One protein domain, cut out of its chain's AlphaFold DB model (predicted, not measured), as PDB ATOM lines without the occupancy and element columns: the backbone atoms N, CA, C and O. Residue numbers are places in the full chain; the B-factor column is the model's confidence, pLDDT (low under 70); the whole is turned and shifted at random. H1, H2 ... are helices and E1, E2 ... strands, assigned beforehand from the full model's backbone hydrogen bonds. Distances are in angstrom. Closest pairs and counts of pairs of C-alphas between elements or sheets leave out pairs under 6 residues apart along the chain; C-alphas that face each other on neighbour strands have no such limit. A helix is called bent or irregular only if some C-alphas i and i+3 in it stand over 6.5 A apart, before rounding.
ATOM      1  N   ASN A  67     199.175 210.829 222.987       62.94
ATOM      2  CA  ASN A  67     199.654 212.071 222.342       62.94
ATOM      3  C   ASN A  67     198.595 212.884 221.571       62.94
ATOM      4  O   ASN A  67     197.712 212.296 220.947       62.94
ATOM      5  N   PRO A  68     198.717 214.231 221.576       56.16
ATOM      6  CA  PRO A  68     197.606 215.139 221.329       56.16
ATOM      7  C   PRO A  68     196.871 214.810 220.029       56.16
ATOM      8  O   PRO A  68     197.515 214.495 219.024       56.16
ATOM      9  N   PRO A  69     195.531 214.887 220.048       56.72
ATOM     10  CA  PRO A  69     194.723 214.556 218.893       56.72
ATOM     11  C   PRO A  69     195.130 215.424 217.707       56.72
ATOM     12  O   PRO A  69     195.499 216.592 217.848       56.72
ATOM     13  N   ALA A  70     195.051 214.834 216.522       55.62
ATOM     14  CA  ALA A  70     195.113 215.567 215.278       55.62
ATOM     15  C   ALA A  70     194.167 216.763 215.316       55.62
ATOM     16  O   ALA A  70     193.056 216.669 215.843       55.62
ATOM     17  N   SER A  71     194.569 217.867 214.693       59.41
ATOM     18  CA  SER A  71     193.622 218.928 214.371       59.41
ATOM     19  C   SER A  71     192.498 218.346 213.511       59.41
ATOM     20  O   SER A  71     192.755 217.881 212.399       59.41
ATOM     21  N   ILE A  72     191.274 218.365 214.033       64.88
ATOM     22  CA  ILE A  72     190.058 218.042 213.281       64.88
ATOM     23  C   ILE A  72     189.853 219.153 212.233       64.88
ATOM     24  O   ILE A  72     190.194 220.308 212.517       64.88
ATOM     25  N   PRO A  73     189.346 218.852 211.019       65.38
ATOM     26  CA  PRO A  73     188.995 219.894 210.061       65.38
ATOM     27  C   PRO A  73     188.069 220.931 210.703       65.38
ATOM     28  O   PRO A  73     187.117 220.558 211.384       65.38
ATOM     29  N   SER A  74     188.285 222.221 210.437       64.19
ATOM     30  CA  SER A  74     187.417 223.288 210.963       64.19
ATOM     31  C   SER A  74     185.955 223.138 210.535       64.19
ATOM     32  O   SER A  74     185.069 223.592 211.242       64.19
ATOM     33  N   ALA A  75     185.693 222.477 209.401       61.28
ATOM     34  CA  ALA A  75     184.344 222.150 208.931       61.28
ATOM     35  C   ALA A  75     183.616 221.104 209.803       61.28
ATOM     36  O   ALA A  75     182.405 220.950 209.696       61.28
ATOM     37  N   LEU A  76     184.350 220.372 210.644       66.94
ATOM     38  CA  LEU A  76     183.835 219.324 211.531       66.94
ATOM     39  C   LEU A  76     184.048 219.654 213.018       66.94
ATOM     40  O   LEU A  76     183.698 218.833 213.868       66.94
ATOM     41  N   ASP A  77     184.618 220.830 213.305       73.75
ATOM     42  CA  ASP A  77     184.660 221.460 214.624       73.75
ATOM     43  C   ASP A  77     183.326 222.190 214.827       73.75
ATOM     44  O   ASP A  77     183.082 223.248 214.245       73.75
ATOM     45  N   THR A  78     182.432 221.590 215.612       73.56
ATOM     46  CA  THR A  78     181.142 222.191 215.976       73.56
ATOM     47  C   THR A  78     181.240 223.011 217.259       73.56
ATOM     48  O   THR A  78     180.233 223.543 217.735       73.56
ATOM     49  N   ALA A  79     182.443 223.146 217.828       78.62
ATOM     50  CA  ALA A  79     182.629 223.845 219.077       78.62
ATOM     51  C   ALA A  79     182.380 225.350 218.914       78.62
ATOM     52  O   ALA A  79     183.048 226.072 218.168       78.62
ATOM     53  N   SER A  80     181.427 225.845 219.688       79.06
ATOM     54  CA  SER A  80     181.106 227.261 219.797       79.06
ATOM     55  C   SER A  80     181.894 227.899 220.943       79.06
ATOM     56  O   SER A  80     182.242 227.244 221.927       79.06
ATOM     57  N   CYS A  81     182.220 229.190 220.824       79.81
ATOM     58  CA  CYS A  81     182.841 229.931 221.923       79.81
ATOM     59  C   CYS A  81     181.767 230.360 222.930       79.81
ATOM     60  O   CYS A  81     180.960 231.236 222.626       79.81
ATOM     61  N   ILE A  82     181.821 229.805 224.136       79.56
ATOM     62  CA  ILE A  82     180.976 230.166 225.275       79.56
ATOM     63  C   ILE A  82     181.834 230.912 226.307       79.56
ATOM     64  O   ILE A  82     183.045 230.705 226.398       79.56
ATOM     65  N   LEU A  83     181.233 231.830 227.062       80.38
ATOM     66  CA  LEU A  83     181.884 232.466 228.207       80.38
ATOM     67  C   LEU A  83     181.614 231.632 229.458       80.38
ATOM     68  O   LEU A  83     180.460 231.322 229.746       80.38
ATOM     69  N   ASP A  84     182.662 231.275 230.199       77.44
ATOM     70  CA  ASP A  84     182.489 230.678 231.523       77.44
ATOM     71  C   ASP A  84     182.012 231.721 232.554       77.44
ATOM     72  O   ASP A  84     181.926 232.921 232.276       77.44
ATOM     73  N   SER A  85     181.727 231.267 233.776       73.62
ATOM     74  CA  SER A  85     181.292 232.125 234.890       73.62
ATOM     75  C   SER A  85     182.294 233.227 235.261       73.62
ATOM     76  O   SER A  85     181.926 234.183 235.938       73.62
ATOM     77  N   ASN A  86     183.548 233.109 234.816       80.19
ATOM     78  CA  ASN A  86     184.629 234.060 235.054       80.19
ATOM     79  C   ASN A  86     184.910 234.940 233.817       80.19
ATOM     80  O   ASN A  86     185.892 235.683 233.801       80.19
ATOM     81  N   GLY A  87     184.080 234.855 232.771       77.81
ATOM     82  CA  GLY A  87     184.234 235.609 231.526       77.81
ATOM     83  C   GLY A  87     185.352 235.102 230.607       77.81
ATOM     84  O   GLY A  87     185.709 235.780 229.639       77.81
ATOM     85  N   LYS A  88     185.924 233.922 230.868       82.75
ATOM     86  CA  LYS A  88     186.922 233.296 229.998       82.75
ATOM     87  C   LYS A  88     186.217 232.573 228.853       82.75
ATOM     88  O   LYS A  88     185.260 231.832 229.053       82.75
ATOM     89  N   LYS A  89     186.726 232.763 227.633       77.50
ATOM     90  CA  LYS A  89     186.241 232.043 226.450       77.50
ATOM     91  C   LYS A  89     186.647 230.572 226.533       77.50
ATOM     92  O   LYS A  89     187.837 230.257 226.556       77.50
ATOM     93  N   VAL A  90     185.654 229.696 226.539       79.50
ATOM     94  CA  VAL A  90     185.782 228.241 226.480       79.50
ATOM     95  C   VAL A  90     185.105 227.769 225.197       79.50
ATOM     96  O   VAL A  90     184.074 228.307 224.805       79.50
ATOM     97  N   ARG A  91     185.696 226.796 224.504       80.19
ATOM     98  CA  ARG A  91     185.025 226.146 223.376       80.19
ATOM     99  C   ARG A  91     184.227 224.957 223.884       80.19
ATOM    100  O   ARG A  91     184.786 224.129 224.598       80.19
ATOM    101  N   ALA A  92     182.957 224.889 223.514       80.94
ATOM    102  CA  ALA A  92     182.075 223.784 223.854       80.94
ATOM    103  C   ALA A  92     181.255 223.378 222.631       80.94
ATOM    104  O   ALA A  92     180.748 224.228 221.893       80.94
ATOM    105  N   SER A  93     181.142 222.075 222.431       84.56
ATOM    106  CA  SER A  93     180.327 221.440 221.403       84.56
ATOM    107  C   SER A  93     179.195 220.651 222.043       84.56
ATOM    108  O   SER A  93     179.145 220.472 223.263       84.56
ATOM    109  N   THR A  94     178.264 220.195 221.211       87.25
ATOM    110  CA  THR A  94     177.113 219.408 221.647       87.25
ATOM    111  C   THR A  94     177.096 218.057 220.945       87.25
ATOM    112  O   THR A  94     177.517 217.905 219.798       87.25
ATOM    113  N   ILE A  95     176.602 217.050 221.657       89.88
ATOM    114  CA  ILE A  95     176.366 215.710 221.129       89.88
ATOM    115  C   ILE A  95     174.985 215.248 221.579       89.88
ATOM    116  O   ILE A  95     174.571 215.496 222.709       89.88
ATOM    117  N   GLN A  96     174.265 214.576 220.688       91.19
ATOM    118  CA  GLN A  96     172.997 213.942 221.021       91.19
ATOM    119  C   GLN A  96     173.272 212.603 221.712       91.19
ATOM    120  O   GLN A  96     174.105 211.837 221.238       91.19
ATOM    121  N   GLN A  97     172.546 212.250 222.775       90.56
ATOM    122  CA  GLN A  97     172.720 210.934 223.421       90.56
ATOM    123  C   GLN A  97     172.517 209.760 222.446       90.56
ATOM    124  O   GLN A  97     173.164 208.722 222.573       90.56
ATOM    125  N   LEU A  98     171.693 209.959 221.411       91.12
ATOM    126  CA  LEU A  98     171.501 209.027 220.296       91.12
ATOM    127  C   LEU A  98     172.821 208.612 219.611       91.12
ATOM    128  O   LEU A  98     172.973 207.463 219.193       91.12
ATOM    129  N   ASP A  99     173.775 209.540 219.530       94.06
ATOM    130  CA  ASP A  99     175.069 209.390 218.855       94.06
ATOM    131  C   ASP A  99     176.098 208.640 219.713       94.06
ATOM    132  O   ASP A  99     177.126 208.177 219.207       94.06
ATOM    133  N   PHE A 100     175.832 208.485 221.015       92.88
ATOM    134  CA  PHE A 100     176.777 207.921 221.976       92.88
ATOM    135  C   PHE A 100     177.190 206.490 221.613       92.88
ATOM    136  O   PHE A 100     178.380 206.192 221.509       92.88
ATOM    137  N   ALA A 101     176.215 205.611 221.360       92.94
ATOM    138  CA  ALA A 101     176.482 204.201 221.087       92.94
ATOM    139  C   ALA A 101     177.298 204.001 219.800       92.94
ATOM    140  O   ALA A 101     178.290 203.270 219.810       92.94
ATOM    141  N   ALA A 102     176.932 204.680 218.706       94.56
ATOM    142  CA  ALA A 102     177.693 204.647 217.458       94.56
ATOM    143  C   ALA A 102     179.121 205.178 217.667       94.56
ATOM    144  O   ALA A 102     180.090 204.580 217.201       94.56
ATOM    145  N   THR A 103     179.269 206.263 218.429       94.38
ATOM    146  CA  THR A 103     180.573 206.886 218.674       94.38
ATOM    147  C   THR A 103     181.502 205.998 219.499       94.38
ATOM    148  O   THR A 103     182.646 205.776 219.108       94.38
ATOM    149  N   VAL A 104     181.027 205.451 220.619       93.12
ATOM    150  CA  VAL A 104     181.847 204.599 221.494       93.12
ATOM    151  C   VAL A 104     182.211 203.289 220.801       93.12
ATOM    152  O   VAL A 104     183.352 202.843 220.900       93.12
ATOM    153  N   THR A 105     181.289 202.686 220.047       92.56
ATOM    154  CA  THR A 105     181.597 201.458 219.292       92.56
ATOM    155  C   THR A 105     182.639 201.699 218.201       92.56
ATOM    156  O   THR A 105     183.575 200.907 218.078       92.56
ATOM    157  N   ALA A 106     182.566 202.837 217.504       91.62
ATOM    158  CA  ALA A 106     183.598 203.260 216.562       91.62
ATOM    159  C   ALA A 106     184.965 203.487 217.236       91.62
ATOM    160  O   ALA A 106     185.983 203.058 216.697       91.62
ATOM    161  N   LEU A 107     184.999 204.110 218.420       89.81
ATOM    162  CA  LEU A 107     186.229 204.319 219.201       89.81
ATOM    163  C   LEU A 107     186.866 203.002 219.668       89.81
ATOM    164  O   LEU A 107     188.088 202.878 219.684       89.81
ATOM    165  N   LEU A 108     186.042 202.021 220.042       89.00
ATOM    166  CA  LEU A 108     186.484 200.697 220.488       89.00
ATOM    167  C   LEU A 108     186.837 199.752 219.327       89.00
ATOM    168  O   LEU A 108     187.395 198.683 219.566       89.00
ATOM    169  N   GLY A 109     186.498 200.110 218.085       87.62
ATOM    170  CA  GLY A 109     186.680 199.242 216.920       87.62
ATOM    171  C   GLY A 109     185.762 198.014 216.921       87.62
ATOM    172  O   GLY A 109     186.116 196.984 216.348       87.62
ATOM    173  N   ILE A 110     184.598 198.102 217.572       89.31
ATOM    174  CA  ILE A 110     183.596 197.028 217.619       89.31
ATOM    175  C   ILE A 110     182.409 197.346 216.696       89.31
ATOM    176  O   ILE A 110     182.176 198.513 216.374       89.31
ATOM    177  N   PRO A 111     181.632 196.337 216.259       88.62
ATOM    178  CA  PRO A 111     180.473 196.571 215.404       88.62
ATOM    179  C   PRO A 111     179.437 197.507 216.040       88.62
ATOM    180  O   PRO A 111     179.126 197.392 217.227       88.62
ATOM    181  N   ILE A 112     178.859 198.390 215.222       88.25
ATOM    182  CA  ILE A 112     177.792 199.305 215.644       88.25
ATOM    183  C   ILE A 112     176.533 198.483 215.984       88.25
ATOM    184  O   ILE A 112     176.151 197.613 215.190       88.25
ATOM    185  N   PRO A 113     175.876 198.715 217.138       84.00
ATOM    186  CA  PRO A 113     174.776 197.871 217.598       84.00
ATOM    187  C   PRO A 113     173.592 197.853 216.622       84.00
ATOM    188  O   PRO A 113     173.000 198.888 216.321       84.00
ATOM    189  N   TYR A 114     173.225 196.660 216.145       73.00
ATOM    190  CA  TYR A 114     172.134 196.426 215.182       73.00
ATOM    191  C   TYR A 114     170.838 195.889 215.825       73.00
ATOM    192  O   TYR A 114     169.902 195.576 215.101       73.00
ATOM    193  N   GLY A 115     170.770 195.755 217.158       58.69
ATOM    194  CA  GLY A 115     169.583 195.251 217.866       58.69
ATOM    195  C   GLY A 115     169.000 193.975 217.246       58.69
ATOM    196  O   GLY A 115     167.934 193.988 216.637       58.69
ATOM    197  N   ARG A 116     169.704 192.844 217.373       45.31
ATOM    198  CA  ARG A 116     169.118 191.513 217.128       45.31
ATOM    199  C   ARG A 116     168.928 190.781 218.451       45.31
ATOM    200  O   ARG A 116     169.661 191.079 219.393       45.31
ATOM    201  N   CYS A 117     167.924 189.888 218.470       39.19
ATOM    202  CA  CYS A 117     167.433 189.053 219.577       39.19
ATOM    203  C   CYS A 117     168.137 189.312 220.915       39.19
ATOM    204  O   CYS A 117     169.308 188.976 221.084       39.19
ATOM    205  N   ASN A 118     167.371 189.835 221.876       38.34
ATOM    206  CA  ASN A 118     167.739 190.023 223.286       38.34
ATOM    207  C   ASN A 118     168.497 191.329 223.590       38.34
ATOM    208  O   ASN A 118     168.716 191.638 224.757       38.34
ATOM    209  N   THR A 119     168.846 192.122 222.572       42.38
ATOM    210  CA  THR A 119     169.458 193.450 222.747       42.38
ATOM    211  C   THR A 119     168.447 194.531 222.366       42.38
ATOM    212  O   THR A 119     168.081 194.636 221.200       42.38
ATOM    213  N   HIS A 120     167.983 195.332 223.330       50.62
ATOM    214  CA  HIS A 120     166.968 196.386 223.124       50.62
ATOM    215  C   HIS A 120     167.508 197.661 222.450       50.62
ATOM    216  O   HIS A 120     166.797 198.656 222.360       50.62
ATOM    217  N   LEU A 121     168.768 197.668 222.004       54.41
ATOM    218  CA  LEU A 121     169.442 198.875 221.533       54.41
ATOM    219  C   LEU A 121     169.997 198.663 220.120       54.41
ATOM    220  O   LEU A 121     171.041 198.036 219.928       54.41
ATOM    221  N   SER A 122     169.297 199.220 219.135       70.88
ATOM    222  CA  SER A 122     169.874 199.565 217.835       70.88
ATOM    223  C   SER A 122     170.301 201.021 217.871       70.88
ATOM    224  O   SER A 122     169.516 201.882 218.263       70.88
ATOM    225  N   SER A 123     171.530 201.316 217.450       85.19
ATOM    226  CA  SER A 123     171.921 202.711 217.255       85.19
ATOM    227  C   SER A 123     171.399 203.190 215.904       85.19
ATOM    228  O   SER A 123     171.578 202.511 214.897       85.19
ATOM    229  N   ILE A 124     170.744 204.348 215.894       89.94
ATOM    230  CA  ILE A 124     170.445 205.124 214.677       89.94
ATOM    231  C   ILE A 124     171.190 206.466 214.669       89.94
ATOM    232  O   ILE A 124     170.891 207.350 213.870       89.94
ATOM    233  N   GLY A 125     172.116 206.636 215.613       92.44
ATOM    234  CA  GLY A 125     172.888 207.854 215.779       92.44
ATOM    235  C   GLY A 125     174.038 207.958 214.790       92.44
ATOM    236  O   GLY A 125     174.407 207.015 214.085       92.44
ATOM    237  N   ARG A 126     174.645 209.135 214.759       95.06
ATOM    238  CA  ARG A 126     175.841 209.427 213.979       95.06
ATOM    239  C   ARG A 126     177.082 209.294 214.857       95.06
ATOM    240  O   ARG A 126     177.083 209.712 216.004       95.06
ATOM    241  N   VAL A 127     178.174 208.758 214.315       95.19
ATOM    242  CA  VAL A 127     179.482 208.844 214.987       95.19
ATOM    243  C   VAL A 127     179.891 210.312 215.085       95.19
ATOM    244  O   VAL A 127     180.008 210.978 214.062       95.19
ATOM    245  N   ASN A 128     180.107 210.822 216.294       93.56
ATOM    246  CA  ASN A 128     180.490 212.211 216.525       93.56
ATOM    247  C   ASN A 128     181.950 212.460 216.100       93.56
ATOM    248  O   ASN A 128     182.862 211.763 216.552       93.56
ATOM    249  N   SER A 129     182.177 213.466 215.249       90.69
ATOM    250  CA  SER A 129     183.500 213.793 214.697       90.69
ATOM    251  C   SER A 129     184.505 214.212 215.763       90.69
ATOM    252  O   SER A 129     185.669 213.826 215.681       90.69
ATOM    253  N   GLU A 130     184.075 214.976 216.764       87.88
ATOM    254  CA  GLU A 130     184.960 215.533 217.787       87.88
ATOM    255  C   GLU A 130     185.480 214.459 218.738       87.88
ATOM    256  O   GLU A 130     186.691 214.301 218.900       87.88
ATOM    257  N   LEU A 131     184.574 213.650 219.289       89.31
ATOM    258  CA  LEU A 131     184.935 212.511 220.128       89.31
ATOM    259  C   LEU A 131     185.754 211.481 219.353       89.31
ATOM    260  O   LEU A 131     186.752 210.984 219.871       89.31
ATOM    261  N   TYR A 132     185.386 211.192 218.102       89.19
ATOM    262  CA  TYR A 132     186.175 210.298 217.257       89.19
ATOM    263  C   TYR A 132     187.580 210.865 216.998       89.19
ATOM    264  O   TYR A 132     188.577 210.141 217.066       89.19
ATOM    265  N   GLY A 133     187.688 212.179 216.782       86.31
ATOM    266  CA  GLY A 133     188.946 212.897 216.592       86.31
ATOM    267  C   GLY A 133     189.902 212.831 217.776       86.31
ATOM    268  O   GLY A 133     191.115 212.756 217.559       86.31
ATOM    269  N   LEU A 134     189.392 212.724 219.006       84.12
ATOM    270  CA  LEU A 134     190.218 212.511 220.198       84.12
ATOM    271  C   LEU A 134     191.044 211.210 220.131       84.12
ATOM    272  O   LEU A 134     192.117 211.136 220.728       84.12
ATOM    273  N   SER A 135     190.599 210.202 219.371       79.88
ATOM    274  CA  SER A 135     191.325 208.931 219.202       79.88
ATOM    275  C   SER A 135     192.381 208.939 218.093       79.88
ATOM    276  O   SER A 135     193.147 207.986 217.976       79.88
ATOM    277  N   SER A 136     192.466 209.999 217.289       75.31
ATOM    278  CA  SER A 136     193.323 210.049 216.093       75.31
ATOM    279  C   SER A 136     194.811 209.794 216.370       75.31
ATOM    280  O   SER A 136     195.481 209.139 215.571       75.31
ATOM    281  N   GLY A 137     195.317 210.227 217.531       67.50
ATOM    282  CA  GLY A 137     196.697 209.986 217.976       67.50
ATOM    283  C   GLY A 137     197.005 208.526 218.341       67.50
ATOM    284  O   GLY A 137     198.160 208.173 218.579       67.50
ATOM    285  N   THR A 138     195.992 207.652 218.390       66.12
ATOM    286  CA  THR A 138     196.169 206.219 218.672       66.12
ATOM    287  C   THR A 138     196.506 205.401 217.429       66.12
ATOM    288  O   THR A 138     197.004 204.283 217.566       66.12
ATOM    289  N   TRP A 139     196.267 205.941 216.231       72.19
ATOM    290  CA  TRP A 139     196.424 205.207 214.985       72.19
ATOM    291  C   TRP A 139     197.904 205.046 214.626       72.19
ATOM    292  O   TRP A 139     198.643 206.024 214.551       72.19
ATOM    293  N   ASN A 140     198.340 203.813 214.359       58.47
ATOM    294  CA  ASN A 140     199.714 203.537 213.933       58.47
ATOM    295  C   ASN A 140     199.971 204.184 212.556       58.47
ATOM    296  O   ASN A 140     199.551 203.679 211.510       58.47
ATOM    297  N   LEU A 141     200.623 205.346 212.552       57.34
ATOM    298  CA  LEU A 141     201.033 206.065 211.349       57.34
ATOM    299  C   LEU A 141     202.485 205.696 210.995       57.34
ATOM    300  O   LEU A 141     203.364 205.871 211.838       57.34
ATOM    301  N   PRO A 142     202.764 205.220 209.764       48.12
ATOM    302  CA  PRO A 142     204.133 205.108 209.273       48.12
ATOM    303  C   PRO A 142     204.791 206.491 209.272       48.12
ATOM    304  O   PRO A 142     204.239 207.446 208.725       48.12
ATOM    305  N   VAL A 143     205.963 206.605 209.896       44.72
ATOM    306  CA  VAL A 143     206.751 207.842 209.921       44.72
ATOM    307  C   VAL A 143     207.385 208.030 208.540       44.72
ATOM    308  O   VAL A 143     208.420 207.438 208.253       44.72
ATOM    309  N   ILE A 144     206.764 208.831 207.669       42.78
ATOM    310  CA  ILE A 144     207.375 209.292 206.413       42.78
ATOM    311  C   ILE A 144     207.388 210.827 206.415       42.78
ATOM    312  O   ILE A 144     206.407 211.473 206.779       42.78
ATOM    313  N   SER A 145     208.545 211.403 206.084       44.59
ATOM    314  CA  SER A 145     208.891 212.802 206.333       44.59
ATOM    315  C   SER A 145     208.218 213.832 205.411       44.59
ATOM    316  O   SER A 145     207.980 213.578 204.235       44.59
ATOM    317  N   ALA A 146     208.109 215.051 205.952       42.06
ATOM    318  CA  ALA A 146     208.137 216.373 205.305       42.06
ATOM    319  C   ALA A 146     206.837 217.031 204.786       42.06
ATOM    320  O   ALA A 146     206.856 218.246 204.625       42.06
ATOM    321  N   ASN A 147     205.690 216.344 204.669       48.03
ATOM    322  CA  ASN A 147     204.389 216.992 204.364       48.03
ATOM    323  C   ASN A 147     203.302 216.660 205.418       48.03
ATOM    324  O   ASN A 147     202.250 216.077 205.149       48.03
ATOM    325  N   TYR A 148     203.606 217.000 206.677       52.38
ATOM    326  CA  TYR A 148     202.998 216.415 207.884       52.38
ATOM    327  C   TYR A 148     201.543 216.807 208.208       52.38
ATOM    328  O   TYR A 148     200.847 216.025 208.849       52.38
ATOM    329  N   LYS A 149     201.062 218.000 207.830       55.03
ATOM    330  CA  LYS A 149     199.718 218.460 208.251       55.03
ATOM    331  C   LYS A 149     198.589 217.956 207.347       55.03
ATOM    332  O   LYS A 149     197.584 217.471 207.856       55.03
ATOM    333  N   HIS A 150     198.766 218.033 206.027       55.56
ATOM    334  CA  HIS A 150     197.748 217.586 205.068       55.56
ATOM    335  C   HIS A 150     197.566 216.063 205.092       55.56
ATOM    336  O   HIS A 150     196.435 215.593 205.111       55.56
ATOM    337  N   SER A 151     198.659 215.301 205.217       67.12
ATOM    338  CA  SER A 151     198.611 213.832 205.287       67.12
ATOM    339  C   SER A 151     197.865 213.303 206.518       67.12
ATOM    340  O   SER A 151     197.138 212.314 206.427       67.12
ATOM    341  N   HIS A 152     197.992 213.969 207.672       73.75
ATOM    342  CA  HIS A 152     197.274 213.566 208.881       73.75
ATOM    343  C   HIS A 152     195.776 213.896 208.801       73.75
ATOM    344  O   HIS A 152     194.942 213.100 209.241       73.75
ATOM    345  N   LEU A 153     195.435 215.061 208.247       78.31
ATOM    346  CA  LEU A 153     194.050 215.488 208.066       78.31
ATOM    347  C   LEU A 153     193.313 214.581 207.082       78.31
ATOM    348  O   LEU A 153     192.243 214.071 207.395       78.31
ATOM    349  N   GLU A 154     193.923 214.334 205.924       79.38
ATOM    350  CA  GLU A 154     193.379 213.470 204.880       79.38
ATOM    351  C   GLU A 154     193.133 212.055 205.404       79.38
ATOM    352  O   GLU A 154     192.031 211.528 205.272       79.38
ATOM    353  N   LYS A 155     194.116 211.466 206.098       79.94
ATOM    354  CA  LYS A 155     193.965 210.132 206.694       79.94
ATOM    355  C   LYS A 155     192.879 210.091 207.767       79.94
ATOM    356  O   LYS A 155     192.153 209.104 207.872       79.94
ATOM    357  N   TRP A 156     192.738 211.156 208.555       85.25
ATOM    358  CA  TRP A 156     191.635 211.273 209.502       85.25
ATOM    359  C   TRP A 156     190.281 211.339 208.813       85.25
ATOM    360  O   TRP A 156     189.394 210.563 209.166       85.25
ATOM    361  N   MET A 157     190.141 212.179 207.791       87.75
ATOM    362  CA  MET A 157     188.907 212.290 207.017       87.75
ATOM    363  C   MET A 157     188.569 210.970 206.320       87.75
ATOM    364  O   MET A 157     187.412 210.563 206.313       87.75
ATOM    365  N   GLN A 158     189.571 210.256 205.806       86.44
ATOM    366  CA  GLN A 158     189.402 208.937 205.207       86.44
ATOM    367  C   GLN A 158     188.915 207.900 206.227       86.44
ATOM    368  O   GLN A 158     187.928 207.208 205.979       86.44
ATOM    369  N   ASN A 159     189.554 207.815 207.396       87.81
ATOM    370  CA  ASN A 159     189.129 206.914 208.468       87.81
ATOM    371  C   ASN A 159     187.724 207.249 208.977       87.81
ATOM    372  O   ASN A 159     186.935 206.350 209.251       87.81
ATOM    373  N   TYR A 160     187.399 208.533 209.093       91.19
ATOM    374  CA  TYR A 160     186.078 208.968 209.520       91.19
ATOM    375  C   TYR A 160     185.008 208.665 208.460       91.19
ATOM    376  O   TYR A 160     183.948 208.148 208.802       91.19
ATOM    377  N   ALA A 161     185.301 208.867 207.172       91.88
ATOM    378  CA  ALA A 161     184.415 208.476 206.076       91.88
ATOM    379  C   ALA A 161     184.155 206.957 206.052       91.88
ATOM    380  O   ALA A 161     183.006 206.544 205.896       91.88
ATOM    381  N   ASN A 162     185.184 206.128 206.281       90.69
ATOM    382  CA  ASN A 162     185.043 204.672 206.429       90.69
ATOM    383  C   ASN A 162     184.073 204.306 207.561       90.69
ATOM    384  O   ASN A 162     183.172 203.484 207.390       90.69
ATOM    385  N   VAL A 163     184.239 204.937 208.724       93.12
ATOM    386  CA  VAL A 163     183.375 204.701 209.883       93.12
ATOM    387  C   VAL A 163     181.938 205.148 209.607       93.12
ATOM    388  O   VAL A 163     181.003 204.410 209.915       93.12
ATOM    389  N   LEU A 164     181.739 206.304 208.969       94.94
ATOM    390  CA  LEU A 164     180.409 206.774 208.577       94.94
ATOM    391  C   LEU A 164     179.750 205.880 207.520       94.94
ATOM    392  O   LEU A 164     178.531 205.724 207.560       94.94
ATOM    393  N   CYS A 165     180.520 205.253 206.627       94.31
ATOM    394  CA  CYS A 165     180.013 204.244 205.698       94.31
ATOM    395  C   CYS A 165     179.441 203.037 206.457       94.31
ATOM    396  O   CYS A 165     178.303 202.635 206.210       94.31
ATOM    397  N   ILE A 166     180.198 202.482 207.413       92.62
ATOM    398  CA  ILE A 166     179.757 201.338 208.233       92.62
ATOM    399  C   ILE A 166     178.531 201.718 209.071       92.62
ATOM    400  O   ILE A 166     177.567 200.951 209.130       92.62
ATOM    401  N   ASN A 167     178.545 202.911 209.669       95.62
ATOM    402  CA  ASN A 167     177.416 203.442 210.424       95.62
ATOM    403  C   ASN A 167     176.164 203.557 209.551       95.62
ATOM    404  O   ASN A 167     175.128 202.981 209.864       95.62
ATOM    405  N   SER A 168     176.281 204.213 208.397       95.62
ATOM    406  CA  SER A 168     175.167 204.400 207.465       95.62
ATOM    407  C   SER A 168     174.609 203.071 206.966       95.62
ATOM    408  O   SER A 168     173.397 202.912 206.859       95.62
ATOM    409  N   TRP A 169     175.473 202.089 206.706       92.81
ATOM    410  CA  TRP A 169     175.045 200.750 206.316       92.81
ATOM    411  C   TRP A 169     174.247 200.044 207.420       92.81
ATOM    412  O   TRP A 169     173.203 199.453 207.137       92.81
ATOM    413  N   GLN A 170     174.694 200.118 208.678       92.88
ATOM    414  CA  GLN A 170     173.949 199.560 209.809       92.88
ATOM    415  C   GLN A 170     172.588 200.258 209.969       92.88
ATOM    416  O   GLN A 170     171.572 199.566 210.076       92.88
ATOM    417  N   VAL A 171     172.555 201.592 209.909       93.50
ATOM    418  CA  VAL A 171     171.327 202.382 210.080       93.50
ATOM    419  C   VAL A 171     170.333 202.103 208.954       93.50
ATOM    420  O   VAL A 171     169.158 201.854 209.225       93.50
ATOM    421  N   LYS A 172     170.798 202.047 207.699       93.00
ATOM    422  CA  LYS A 172     169.963 201.695 206.540       93.00
ATOM    423  C   LYS A 172     169.310 200.333 206.725       93.00
ATOM    424  O   LYS A 172     168.094 200.204 206.624       93.00
ATOM    425  N   ARG A 173     170.110 199.321 207.077       89.75
ATOM    426  CA  ARG A 173     169.607 197.968 207.339       89.75
ATOM    427  C   ARG A 173     168.596 197.928 208.478       89.75
ATOM    428  O   ARG A 173     167.715 197.070 208.463       89.75
ATOM    429  N   TYR A 174     168.773 198.766 209.496       87.94
ATOM    430  CA  TYR A 174     167.858 198.816 210.626       87.94
ATOM    431  C   TYR A 174     166.520 199.436 210.212       87.94
ATOM    432  O   TYR A 174     165.485 198.820 210.439       87.94
ATOM    433  N   ILE A 175     166.534 200.589 209.538       87.81
ATOM    434  CA  ILE A 175     165.314 201.262 209.068       87.81
ATOM    435  C   ILE A 175     164.548 200.425 208.043       87.81
ATOM    436  O   ILE A 175     163.321 200.368 208.106       87.81
ATOM    437  N   ASP A 176     165.234 199.716 207.150       87.75
ATOM    438  CA  ASP A 176     164.578 198.819 206.193       87.75
ATOM    439  C   ASP A 176     163.884 197.651 206.901       87.75
ATOM    440  O   ASP A 176     162.734 197.331 206.608       87.75
ATOM    441  N   ALA A 177     164.559 197.038 207.879       84.38
ATOM    442  CA  ALA A 177     163.983 195.946 208.657       84.38
ATOM    443  C   ALA A 177     162.815 196.423 209.534       84.38
ATOM    444  O   ALA A 177     161.791 195.749 209.616       84.38
ATOM    445  N   TYR A 178     162.962 197.589 210.166       81.50
ATOM    446  CA  TYR A 178     161.934 198.207 210.997       81.50
ATOM    447  C   TYR A 178     160.690 198.565 210.175       81.50
ATOM    448  O   TYR A 178     159.571 198.242 210.566       81.50
ATOM    449  N   SER A 179     160.876 199.198 209.014       83.88
ATOM    450  CA  SER A 179     159.766 199.640 208.161       83.88
ATOM    451  C   SER A 179     159.027 198.486 207.483       83.88
ATOM    452  O   SER A 179     157.819 198.578 207.293       83.88
ATOM    453  N   ALA A 180     159.706 197.375 207.181       81.06
ATOM    454  CA  ALA A 180     159.066 196.175 206.648       81.06
ATOM    455  C   ALA A 180     158.193 195.429 207.678       81.06
ATOM    456  O   ALA A 180     157.290 194.692 207.287       81.06
ATOM    457  N   ALA A 181     158.474 195.583 208.976       71.94
ATOM    458  CA  ALA A 181     157.841 194.808 210.043       71.94
ATOM    459  C   ALA A 181     156.605 195.474 210.677       71.94
ATOM    460  O   ALA A 181     155.873 194.801 211.397       71.94
ATOM    461  N   LEU A 182     156.359 196.772 210.456       65.88
ATOM    462  CA  LEU A 182     155.321 197.524 211.173       65.88
ATOM    463  C   LEU A 182     154.231 198.076 210.246       65.88
ATOM    464  O   LEU A 182     154.510 198.742 209.253       65.88
ATOM    465  N   VAL A 183     152.971 197.843 210.632       51.62
ATOM    466  CA  VAL A 183     151.756 198.271 209.905       51.62
ATOM    467  C   VAL A 183     151.499 199.784 210.026       51.62
ATOM    468  O   VAL A 183     150.868 200.380 209.157       51.62
ATOM    469  N   ILE A 184     152.017 200.424 211.080       58.50
ATOM    470  CA  ILE A 184     151.974 201.879 211.293       58.50
ATOM    471  C   ILE A 184     153.427 202.363 211.284       58.50
ATOM    472  O   ILE A 184     154.119 202.300 212.297       58.50
ATOM    473  N   GLY A 185     153.915 202.749 210.104       67.75
ATOM    474  CA  GLY A 185     155.324 203.063 209.863       67.75
ATOM    475  C   GLY A 185     155.544 204.377 209.114       67.75
ATOM    476  O   GLY A 185     154.622 205.165 208.896       67.75
ATOM    477  N   PHE A 186     156.799 204.614 208.736       82.62
ATOM    478  CA  PHE A 186     157.224 205.739 207.899       82.62
ATOM    479  C   PHE A 186     156.460 205.774 206.567       82.62
ATOM    480  O   PHE A 186     156.094 204.723 206.034       82.62
ATOM    481  N   SER A 187     156.220 206.967 206.011       87.50
ATOM    482  CA  SER A 187     155.562 207.056 204.707       87.50
ATOM    483  C   SER A 187     156.469 206.498 203.606       87.50
ATOM    484  O   SER A 187     157.696 206.506 203.716       87.50
ATOM    485  N   LEU A 188     155.873 206.023 202.509       88.44
ATOM    486  CA  LEU A 188     156.647 205.531 201.367       88.44
ATOM    487  C   LEU A 188     157.522 206.634 200.746       88.44
ATOM    488  O   LEU A 188     158.572 206.335 200.185       88.44
ATOM    489  N   GLU A 189     157.087 207.892 200.832       91.94
ATOM    490  CA  GLU A 189     157.856 209.049 200.373       91.94
ATOM    491  C   GLU A 189     159.086 209.279 201.255       91.94
ATOM    492  O   GLU A 189     160.192 209.358 200.724       91.94
ATOM    493  N   ASP A 190     158.922 209.254 202.581       92.12
ATOM    494  CA  ASP A 190     160.037 209.387 203.529       92.12
ATOM    495  C   ASP A 190     161.061 208.259 203.347       92.12
ATOM    496  O   ASP A 190     162.267 208.502 203.305       92.12
ATOM    497  N   LEU A 191     160.584 207.017 203.187       91.50
ATOM    498  CA  LEU A 191     161.439 205.847 202.975       91.50
ATOM    499  C   LEU A 191     162.221 205.926 201.662       91.50
ATOM    500  O   LEU A 191     163.400 205.573 201.627       91.50
ATOM    501  N   ARG A 192     161.586 206.404 200.585       94.31
ATOM    502  CA  ARG A 192     162.272 206.656 199.310       94.31
ATOM    503  C   ARG A 192     163.305 207.762 199.454       94.31
ATOM    504  O   ARG A 192     164.424 207.589 198.994       94.31
ATOM    505  N   HIS A 193     162.967 208.850 200.143       95.56
ATOM    506  CA  HIS A 193     163.883 209.963 200.358       95.56
ATOM    507  C   HIS A 193     165.169 209.523 201.071       95.56
ATOM    508  O   HIS A 193     166.268 209.771 200.571       95.56
ATOM    509  N   VAL A 194     165.058 208.809 202.198       94.75
ATOM    510  CA  VAL A 194     166.246 208.321 202.923       94.75
ATOM    511  C   VAL A 194     167.012 207.254 202.133       94.75
ATOM    512  O   VAL A 194     168.238 207.194 202.228       94.75
ATOM    513  N   ALA A 195     166.325 206.432 201.329       95.44
ATOM    514  CA  ALA A 195     166.972 205.459 200.451       95.44
ATOM    515  C   ALA A 195     167.785 206.138 199.340       95.44
ATOM    516  O   ALA A 195     168.957 205.809 199.176       95.44
ATOM    517  N   ASP A 196     167.227 207.145 198.669       96.69
ATOM    518  CA  ASP A 196     167.921 207.910 197.629       96.69
ATOM    519  C   ASP A 196     169.160 208.629 198.190       96.69
ATOM    520  O   ASP A 196     170.220 208.662 197.556       96.69
ATOM    521  N   MET A 197     169.061 209.189 199.404       96.88
ATOM    522  CA  MET A 197     170.209 209.799 200.087       96.88
ATOM    523  C   MET A 197     171.317 208.780 200.373       96.88
ATOM    524  O   MET A 197     172.494 209.081 200.156       96.88
ATOM    525  N   TYR A 198     170.950 207.581 200.836       96.62
ATOM    526  CA  TYR A 198     171.895 206.490 201.068       96.62
ATOM    527  C   TYR A 198     172.564 206.036 199.767       96.62
ATOM    528  O   TYR A 198     173.793 205.956 199.709       96.62
ATOM    529  N   ASP A 199     171.784 205.804 198.712       95.31
ATOM    530  CA  ASP A 199     172.287 205.339 197.419       95.31
ATOM    531  C   ASP A 199     173.251 206.356 196.801       95.31
ATOM    532  O   ASP A 199     174.323 205.982 196.320       95.31
ATOM    533  N   LYS A 200     172.941 207.656 196.908       93.06
ATOM    534  CA  LYS A 200     173.839 208.743 196.490       93.06
ATOM    535  C   LYS A 200     175.154 208.757 197.277       93.06
ATOM    536  O   LYS A 200     176.225 208.979 196.699       93.06
ATOM    537  N   ALA A 201     175.095 208.541 198.591       92.00
ATOM    538  CA  ALA A 201     176.295 208.454 199.420       92.00
ATOM    539  C   ALA A 201     177.131 207.214 199.048       92.00
ATOM    540  O   ALA A 201     178.352 207.304 198.917       92.00
ATOM    541  N   GLN A 202     176.484 206.074 198.797       90.81
ATOM    542  CA  GLN A 202     177.144 204.810 198.475       90.81
ATOM    543  C   GLN A 202     177.750 204.782 197.064       90.81
ATOM    544  O   GLN A 202     178.862 204.283 196.890       90.81
ATOM    545  N   SER A 203     177.077 205.334 196.051       86.38
ATOM    546  CA  SER A 203     177.601 205.382 194.679       86.38
ATOM    547  C   SER A 203     178.894 206.195 194.593       86.38
ATOM    548  O   SER A 203     179.838 205.802 193.906       86.38
ATOM    549  N   SER A 204     178.951 207.294 195.348       78.69
ATOM    550  CA  SER A 204     180.126 208.162 195.470       78.69
ATOM    551  C   SER A 204     181.319 207.434 196.109       78.69
ATOM    552  O   SER A 204     182.470 207.686 195.746       78.69
ATOM    553  N   TRP A 205     181.045 206.485 197.012       79.25
ATOM    554  CA  TRP A 205     182.048 205.636 197.653       79.25
ATOM    555  C   TRP A 205     182.590 204.548 196.717       79.25
ATOM    556  O   TRP A 205     183.806 204.408 196.561       79.25
ATOM    557  N   SER A 206     181.701 203.787 196.070       68.06
ATOM    558  CA  SER A 206     182.077 202.630 195.245       68.06
ATOM    559  C   SER A 206     182.954 203.017 194.053       68.06
ATOM    560  O   SER A 206     183.978 202.379 193.826       68.06
ATOM    561  N   GLN A 207     182.638 204.121 193.362       65.75
ATOM    562  CA  GLN A 207     183.474 204.650 192.272       65.75
ATOM    563  C   GLN A 207     184.898 205.016 192.730       65.75
ATOM    564  O   GLN A 207     185.819 205.114 191.922       65.75
ATOM    565  N   ARG A 208     185.097 205.248 194.031       62.19
ATOM    566  CA  ARG A 208     186.365 205.724 194.588       62.19
ATOM    567  C   ARG A 208     187.235 204.613 195.149       62.19
ATOM    568  O   ARG A 208     188.451 204.718 195.024       62.19
ATOM    569  N   SER A 209     186.647 203.560 195.724       57.94
ATOM    570  CA  SER A 209     187.417 202.381 196.145       57.94
ATOM    571  C   SER A 209     188.229 201.800 194.983       57.94
ATOM    572  O   SER A 209     189.305 201.266 195.214       57.94
ATOM    573  N   GLU A 210     187.745 201.945 193.746       52.97
ATOM    574  CA  GLU A 210     188.458 201.536 192.534       52.97
ATOM    575  C   GLU A 210     189.628 202.484 192.202       52.97
ATOM    576  O   GLU A 210     190.741 202.019 191.947       52.97
ATOM    577  N   ASN A 211     189.433 203.804 192.319       49.28
ATOM    578  CA  ASN A 211     190.443 204.824 191.997       49.28
ATOM    579  C   ASN A 211     191.552 204.981 193.060       49.28
ATOM    580  O   ASN A 211     192.691 205.299 192.718       49.28
ATOM    581  N   PHE A 212     191.260 204.740 194.344       47.69
ATOM    582  CA  PHE A 212     192.239 204.884 195.437       47.69
ATOM    583  C   PHE A 212     193.330 203.798 195.412       47.69
ATOM    584  O   PHE A 212     194.432 204.019 195.911       47.69
ATOM    585  N   SER A 213     193.063 202.657 194.765       42.31
ATOM    586  CA  SER A 213     194.035 201.580 194.510       42.31
ATOM    587  C   SER A 213     195.230 202.020 193.654       42.31
ATOM    588  O   SER A 213     196.212 201.286 193.562       42.31
ATOM    589  N   SER A 214     195.144 203.188 193.005       36.34
ATOM    590  CA  SER A 214     196.099 203.635 191.989       36.34
ATOM    591  C   SER A 214     197.004 204.797 192.426       36.34
ATOM    592  O   SER A 214     197.869 205.205 191.653       36.34
ATOM    593  N   CYS A 215     196.864 205.318 193.651       38.53
ATOM    594  CA  CYS A 215     197.743 206.364 194.191       38.53
ATOM    595  C   CYS A 215     198.944 205.754 194.927       38.53
ATOM    596  O   CYS A 215     199.069 205.834 196.148       38.53
ATOM    597  N   GLY A 216     199.835 205.129 194.160       37.78
ATOM    598  CA  GLY A 216     201.174 204.749 194.594       37.78
ATOM    599  C   GLY A 216     202.216 205.591 193.864       37.78
ATOM    600  O   GLY A 216     202.437 205.377 192.679       37.78
ATOM    601  N   ASP A 225     194.435 218.851 197.613       64.44
ATOM    602  CA  ASP A 225     193.313 219.743 197.947       64.44
ATOM    603  C   ASP A 225     191.999 219.258 197.305       64.44
ATOM    604  O   ASP A 225     190.921 219.272 197.916       64.44
ATOM    605  N   ALA A 226     192.113 218.692 196.098       74.81
ATOM    606  CA  ALA A 226     191.035 217.954 195.458       74.81
ATOM    607  C   ALA A 226     190.592 216.758 196.320       74.81
ATOM    608  O   ALA A 226     189.396 216.615 196.552       74.81
ATOM    609  N   SER A 227     191.531 215.957 196.849       79.50
ATOM    610  CA  SER A 227     191.249 214.791 197.713       79.50
ATOM    611  C   SER A 227     190.491 215.165 198.994       79.50
ATOM    612  O   SER A 227     189.490 214.532 199.335       79.50
ATOM    613  N   LEU A 228     190.897 216.243 199.674       81.94
ATOM    614  CA  LEU A 228     190.221 216.729 200.883       81.94
ATOM    615  C   LEU A 228     188.784 217.184 200.598       81.94
ATOM    616  O   LEU A 228     187.865 216.788 201.312       81.94
ATOM    617  N   THR A 229     188.558 217.943 199.523       85.12
ATOM    618  CA  THR A 229     187.207 218.376 199.104       85.12
ATOM    619  C   THR A 229     186.302 217.175 198.801       85.12
ATOM    620  O   THR A 229     185.136 217.106 199.188       85.12
ATOM    621  N   ILE A 230     186.884 216.182 198.139       84.75
ATOM    622  CA  ILE A 230     186.285 214.905 197.755       84.75
ATOM    623  C   ILE A 230     185.922 214.051 198.985       84.75
ATOM    624  O   ILE A 230     184.865 213.408 198.998       84.75
ATOM    625  N   LEU A 231     186.755 214.034 200.028       86.88
ATOM    626  CA  LEU A 231     186.469 213.385 201.314       86.88
ATOM    627  C   LEU A 231     185.407 214.143 202.115       86.88
ATOM    628  O   LEU A 231     184.518 213.508 202.680       86.88
ATOM    629  N   GLN A 232     185.458 215.475 202.121       90.00
ATOM    630  CA  GLN A 232     184.466 216.314 202.791       90.00
ATOM    631  C   GLN A 232     183.064 216.040 202.237       90.00
ATOM    632  O   GLN A 232     182.169 215.698 203.004       90.00
ATOM    633  N   GLY A 233     182.892 216.054 200.911       90.75
ATOM    634  CA  GLY A 233     181.596 215.758 200.292       90.75
ATOM    635  C   GLY A 233     181.061 214.358 200.625       90.75
ATOM    636  O   GLY A 233     179.853 214.173 200.763       90.75
ATOM    637  N   GLN A 234     181.947 213.373 200.817       91.44
ATOM    638  CA  GLN A 234     181.559 212.024 201.240       91.44
ATOM    639  C   GLN A 234     181.093 211.989 202.699       91.44
ATOM    640  O   GLN A 234     180.082 211.360 203.019       91.44
ATOM    641  N   ILE A 235     181.833 212.664 203.584       93.06
ATOM    642  CA  ILE A 235     181.467 212.818 204.993       93.06
ATOM    643  C   ILE A 235     180.107 213.504 205.090       93.06
ATOM    644  O   ILE A 235     179.243 213.014 205.817       93.06
ATOM    645  N   ASP A 236     179.888 214.574 204.328       93.88
ATOM    646  CA  ASP A 236     178.631 215.321 204.312       93.88
ATOM    647  C   ASP A 236     177.468 214.449 203.826       93.88
ATOM    648  O   ASP A 236     176.420 214.420 204.465       93.88
ATOM    649  N   ALA A 237     177.653 213.670 202.754       95.25
ATOM    650  CA  ALA A 237     176.612 212.785 202.227       95.25
ATOM    651  C   ALA A 237     176.140 211.746 203.262       95.25
ATOM    652  O   ALA A 237     174.939 211.637 203.515       95.25
ATOM    653  N   TYR A 238     177.067 211.030 203.911       96.50
ATOM    654  CA  TYR A 238     176.709 210.080 204.972       96.50
ATOM    655  C   TYR A 238     176.126 210.774 206.206       96.50
ATOM    656  O   TYR A 238     175.174 210.282 206.808       96.50
ATOM    657  N   SER A 239     176.672 211.932 206.577       95.62
ATOM    658  CA  SER A 239     176.194 212.702 207.728       95.62
ATOM    659  C   SER A 239     174.757 213.182 207.530       95.62
ATOM    660  O   SER A 239     173.953 213.068 208.451       95.62
ATOM    661  N   ASN A 240     174.425 213.651 206.327       96.25
ATOM    662  CA  ASN A 240     173.083 214.095 205.964       96.25
ATOM    663  C   ASN A 240     172.089 212.929 205.941       96.25
ATOM    664  O   ASN A 240     170.977 213.077 206.438       96.25
ATOM    665  N   PHE A 241     172.489 211.763 205.420       97.44
ATOM    666  CA  PHE A 241     171.664 210.554 205.482       97.44
ATOM    667  C   PHE A 241     171.335 210.166 206.936       97.44
ATOM    668  O   PHE A 241     170.167 209.999 207.282       97.44
ATOM    669  N   LEU A 242     172.349 210.075 207.802       97.06
ATOM    670  CA  LEU A 242     172.171 209.718 209.215       97.06
ATOM    671  C   LEU A 242     171.299 210.738 209.961       97.06
ATOM    672  O   LEU A 242     170.432 210.352 210.742       97.06
ATOM    673  N   ALA A 243     171.499 212.033 209.698       95.38
ATOM    674  CA  ALA A 243     170.680 213.095 210.275       95.38
ATOM    675  C   ALA A 243     169.212 212.989 209.836       95.38
ATOM    676  O   ALA A 243     168.327 213.047 210.687       95.38
ATOM    677  N   SER A 244     168.961 212.758 208.542       95.94
ATOM    678  CA  SER A 244     167.612 212.597 207.988       95.94
ATOM    679  C   SER A 244     166.884 211.395 208.596       95.94
ATOM    680  O   SER A 244     165.738 211.517 209.027       95.94
ATOM    681  N   VAL A 245     167.562 210.251 208.740       93.94
ATOM    682  CA  VAL A 245     166.991 209.078 209.421       93.94
ATOM    683  C   VAL A 245     166.670 209.380 210.885       93.94
ATOM    684  O   VAL A 245     165.599 209.009 211.366       93.94
ATOM    685  N   ALA A 246     167.574 210.045 211.604       92.62
ATOM    686  CA  ALA A 246     167.358 210.380 213.006       92.62
ATOM    687  C   ALA A 246     166.201 211.374 213.201       92.62
ATOM    688  O   ALA A 246     165.456 211.269 214.173       92.62
ATOM    689  N   GLU A 247     166.032 212.336 212.297       91.38
ATOM    690  CA  GLU A 247     164.899 213.267 212.291       91.38
ATOM    691  C   GLU A 247     163.581 212.544 212.000       91.38
ATOM    692  O   GLU A 247     162.619 212.671 212.760       91.38
ATOM    693  N   LEU A 248     163.567 211.702 210.966       89.38
ATOM    694  CA  LEU A 248     162.417 210.881 210.611       89.38
ATOM    695  C   LEU A 248     161.997 209.973 211.777       89.38
ATOM    696  O   LEU A 248     160.817 209.920 212.124       89.38
ATOM    697  N   ALA A 249     162.956 209.316 212.430       87.31
ATOM    698  CA  ALA A 249     162.728 208.502 213.617       87.31
ATOM    699  C   ALA A 249     162.120 209.309 214.773       87.31
ATOM    700  O   ALA A 249     161.109 208.892 215.337       87.31
ATOM    701  N   ARG A 250     162.669 210.491 215.096       84.44
ATOM    702  CA  ARG A 250     162.100 211.383 216.125       84.44
ATOM    703  C   ARG A 250     160.663 211.794 215.794       84.44
ATOM    704  O   ARG A 250     159.819 211.800 216.680       84.44
ATOM    705  N   SER A 251     160.362 212.050 214.521       82.56
ATOM    706  CA  SER A 251     159.006 212.405 214.079       82.56
ATOM    707  C   SER A 251     157.979 211.271 214.194       82.56
ATOM    708  O   SER A 251     156.799 211.514 213.996       82.56
ATOM    709  N   LYS A 252     158.388 210.019 214.443       78.75
ATOM    710  CA  LYS A 252     157.463 208.868 214.466       78.75
ATOM    711  C   LYS A 252     157.511 208.049 215.744       78.75
ATOM    712  O   LYS A 252     156.499 207.466 216.113       78.75
ATOM    713  N   TRP A 253     158.659 207.964 216.411       77.00
ATOM    714  CA  TRP A 253     158.821 207.130 217.606       77.00
ATOM    715  C   TRP A 253     158.461 207.844 218.904       77.00
ATOM    716  O   TRP A 253     158.187 207.177 219.895       77.00
ATOM    717  N   THR A 254     158.428 209.177 218.915       63.62
ATOM    718  CA  THR A 254     158.126 209.966 220.118       63.62
ATOM    719  C   THR A 254     156.928 210.883 219.898       63.62
ATOM    720  O   THR A 254     157.008 212.082 220.152       63.62
ATOM    721  N   GLU A 255     155.815 210.338 219.401       57.66
ATOM    722  CA  GLU A 255     154.577 211.105 219.247       57.66
ATOM    723  C   GLU A 255     153.480 210.617 220.194       57.66
ATOM    724  O   GLU A 255     153.181 209.427 220.324       57.66
TER     725      GLU A 255
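AT A GLANCE: This is residues 67 to 216 and 225 to 255 of the 378 residues of an uncharacterized protein of Papaver somniferum (UniProt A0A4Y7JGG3). Three long helices, H3, H4 and H5, make an up-and-down bundle, each running against the one before it in the chain; H5 packs along both H3 and H4, while H3 and H4 meet over a part of their lengths. The short helices H1 and H2 lie on the side of H3 away from H4, and a small strand hairpin, E1 and E2, lies farthest from the bundle. The printed part has 181 residues with two named strands, antiparallel in the order E1 - E2, then five named helices, in the order E1 E2 H1 H2 H3 H4 H5, and is mostly helix. It is compact, with a radius of gyration of the C-alphas of 18.2 A and spans of 59 by 54 by 30 A.

IN THESE COORDINATES: Residues 67 to 79 hold no named element. E1 is residues 80 to 83, beginning at C-alpha 80 (181.106, 227.261, 219.797), and E2 is residues 89 to 92. H1 is residues 97 to 108, 17.4 A long; it is irregular, but only just: C-alphas 98 and 101 are 7.0 A apart. H2 is residues 129 to 134. H3, residues 148 to 181, is the longest helix at 50.1 A and begins at C-alpha 148 (202.998, 216.415, 207.884). H4 is residues 188 to 212, 36.1 A, and H5 is residues 225 to 253, 41.7 A, ending at C-alpha 253 (158.821, 207.130, 217.606).

HOW THE PARTS SIT: H3 is the hub. It touches H5 at a shallow tilt of 29 degrees, the same way, closest at the C-alphas of Ala 161 and Ile 235, 5.4 A. H3 and H4 form a helical hairpin, touching with residues 165 to 172 and 195 to 202 alone, opposite ways at 36 degrees, a tilt only just steep; their closest C-alphas, Ser 168 and Tyr 198, are 7.5 A apart. H4 touches H5 at a shallow tilt of 23 degrees, opposite ways, closest at the C-alphas of Ala 201 and Ala 237, 5.2 A. H2 only just touches H3, with 3 pairs of C-alphas within 8 A, the closest being Ser 129 and Tyr 160, 7.5 A. H1 touches H2 with residues 103 to 107 alone, closest at the C-alphas of Leu 107 and Tyr 132, 6.3 A. E1 and E2, a hairpin, have N 82 and O 90 within hydrogen-bond range at 2.8 A; both are apart from H3. Every O i to N i+4 pair is within hydrogen-bond range in H2 and H5, against 6 of 8 in H1, 29 of 30 in H3 and 18 of 21 in H4.

THE WHOLE: The two C-alphas farthest apart, those of Ala 146 and Val 183, are 59.4 A apart. Residues 217 to 224 are not printed, and C-alphas 216 and 225 are 17.3 A apart across this cut. The links H1 to H2 and H2 to H3 are long. Residues 142 to 148 and 209 to 216, of which 209 to 212 belong to H4, stand free. Mean pLDDT of the printed part is 78.6, with 49 residues under 70, among them 67 to 76, 140 to 151 and 206 to 216.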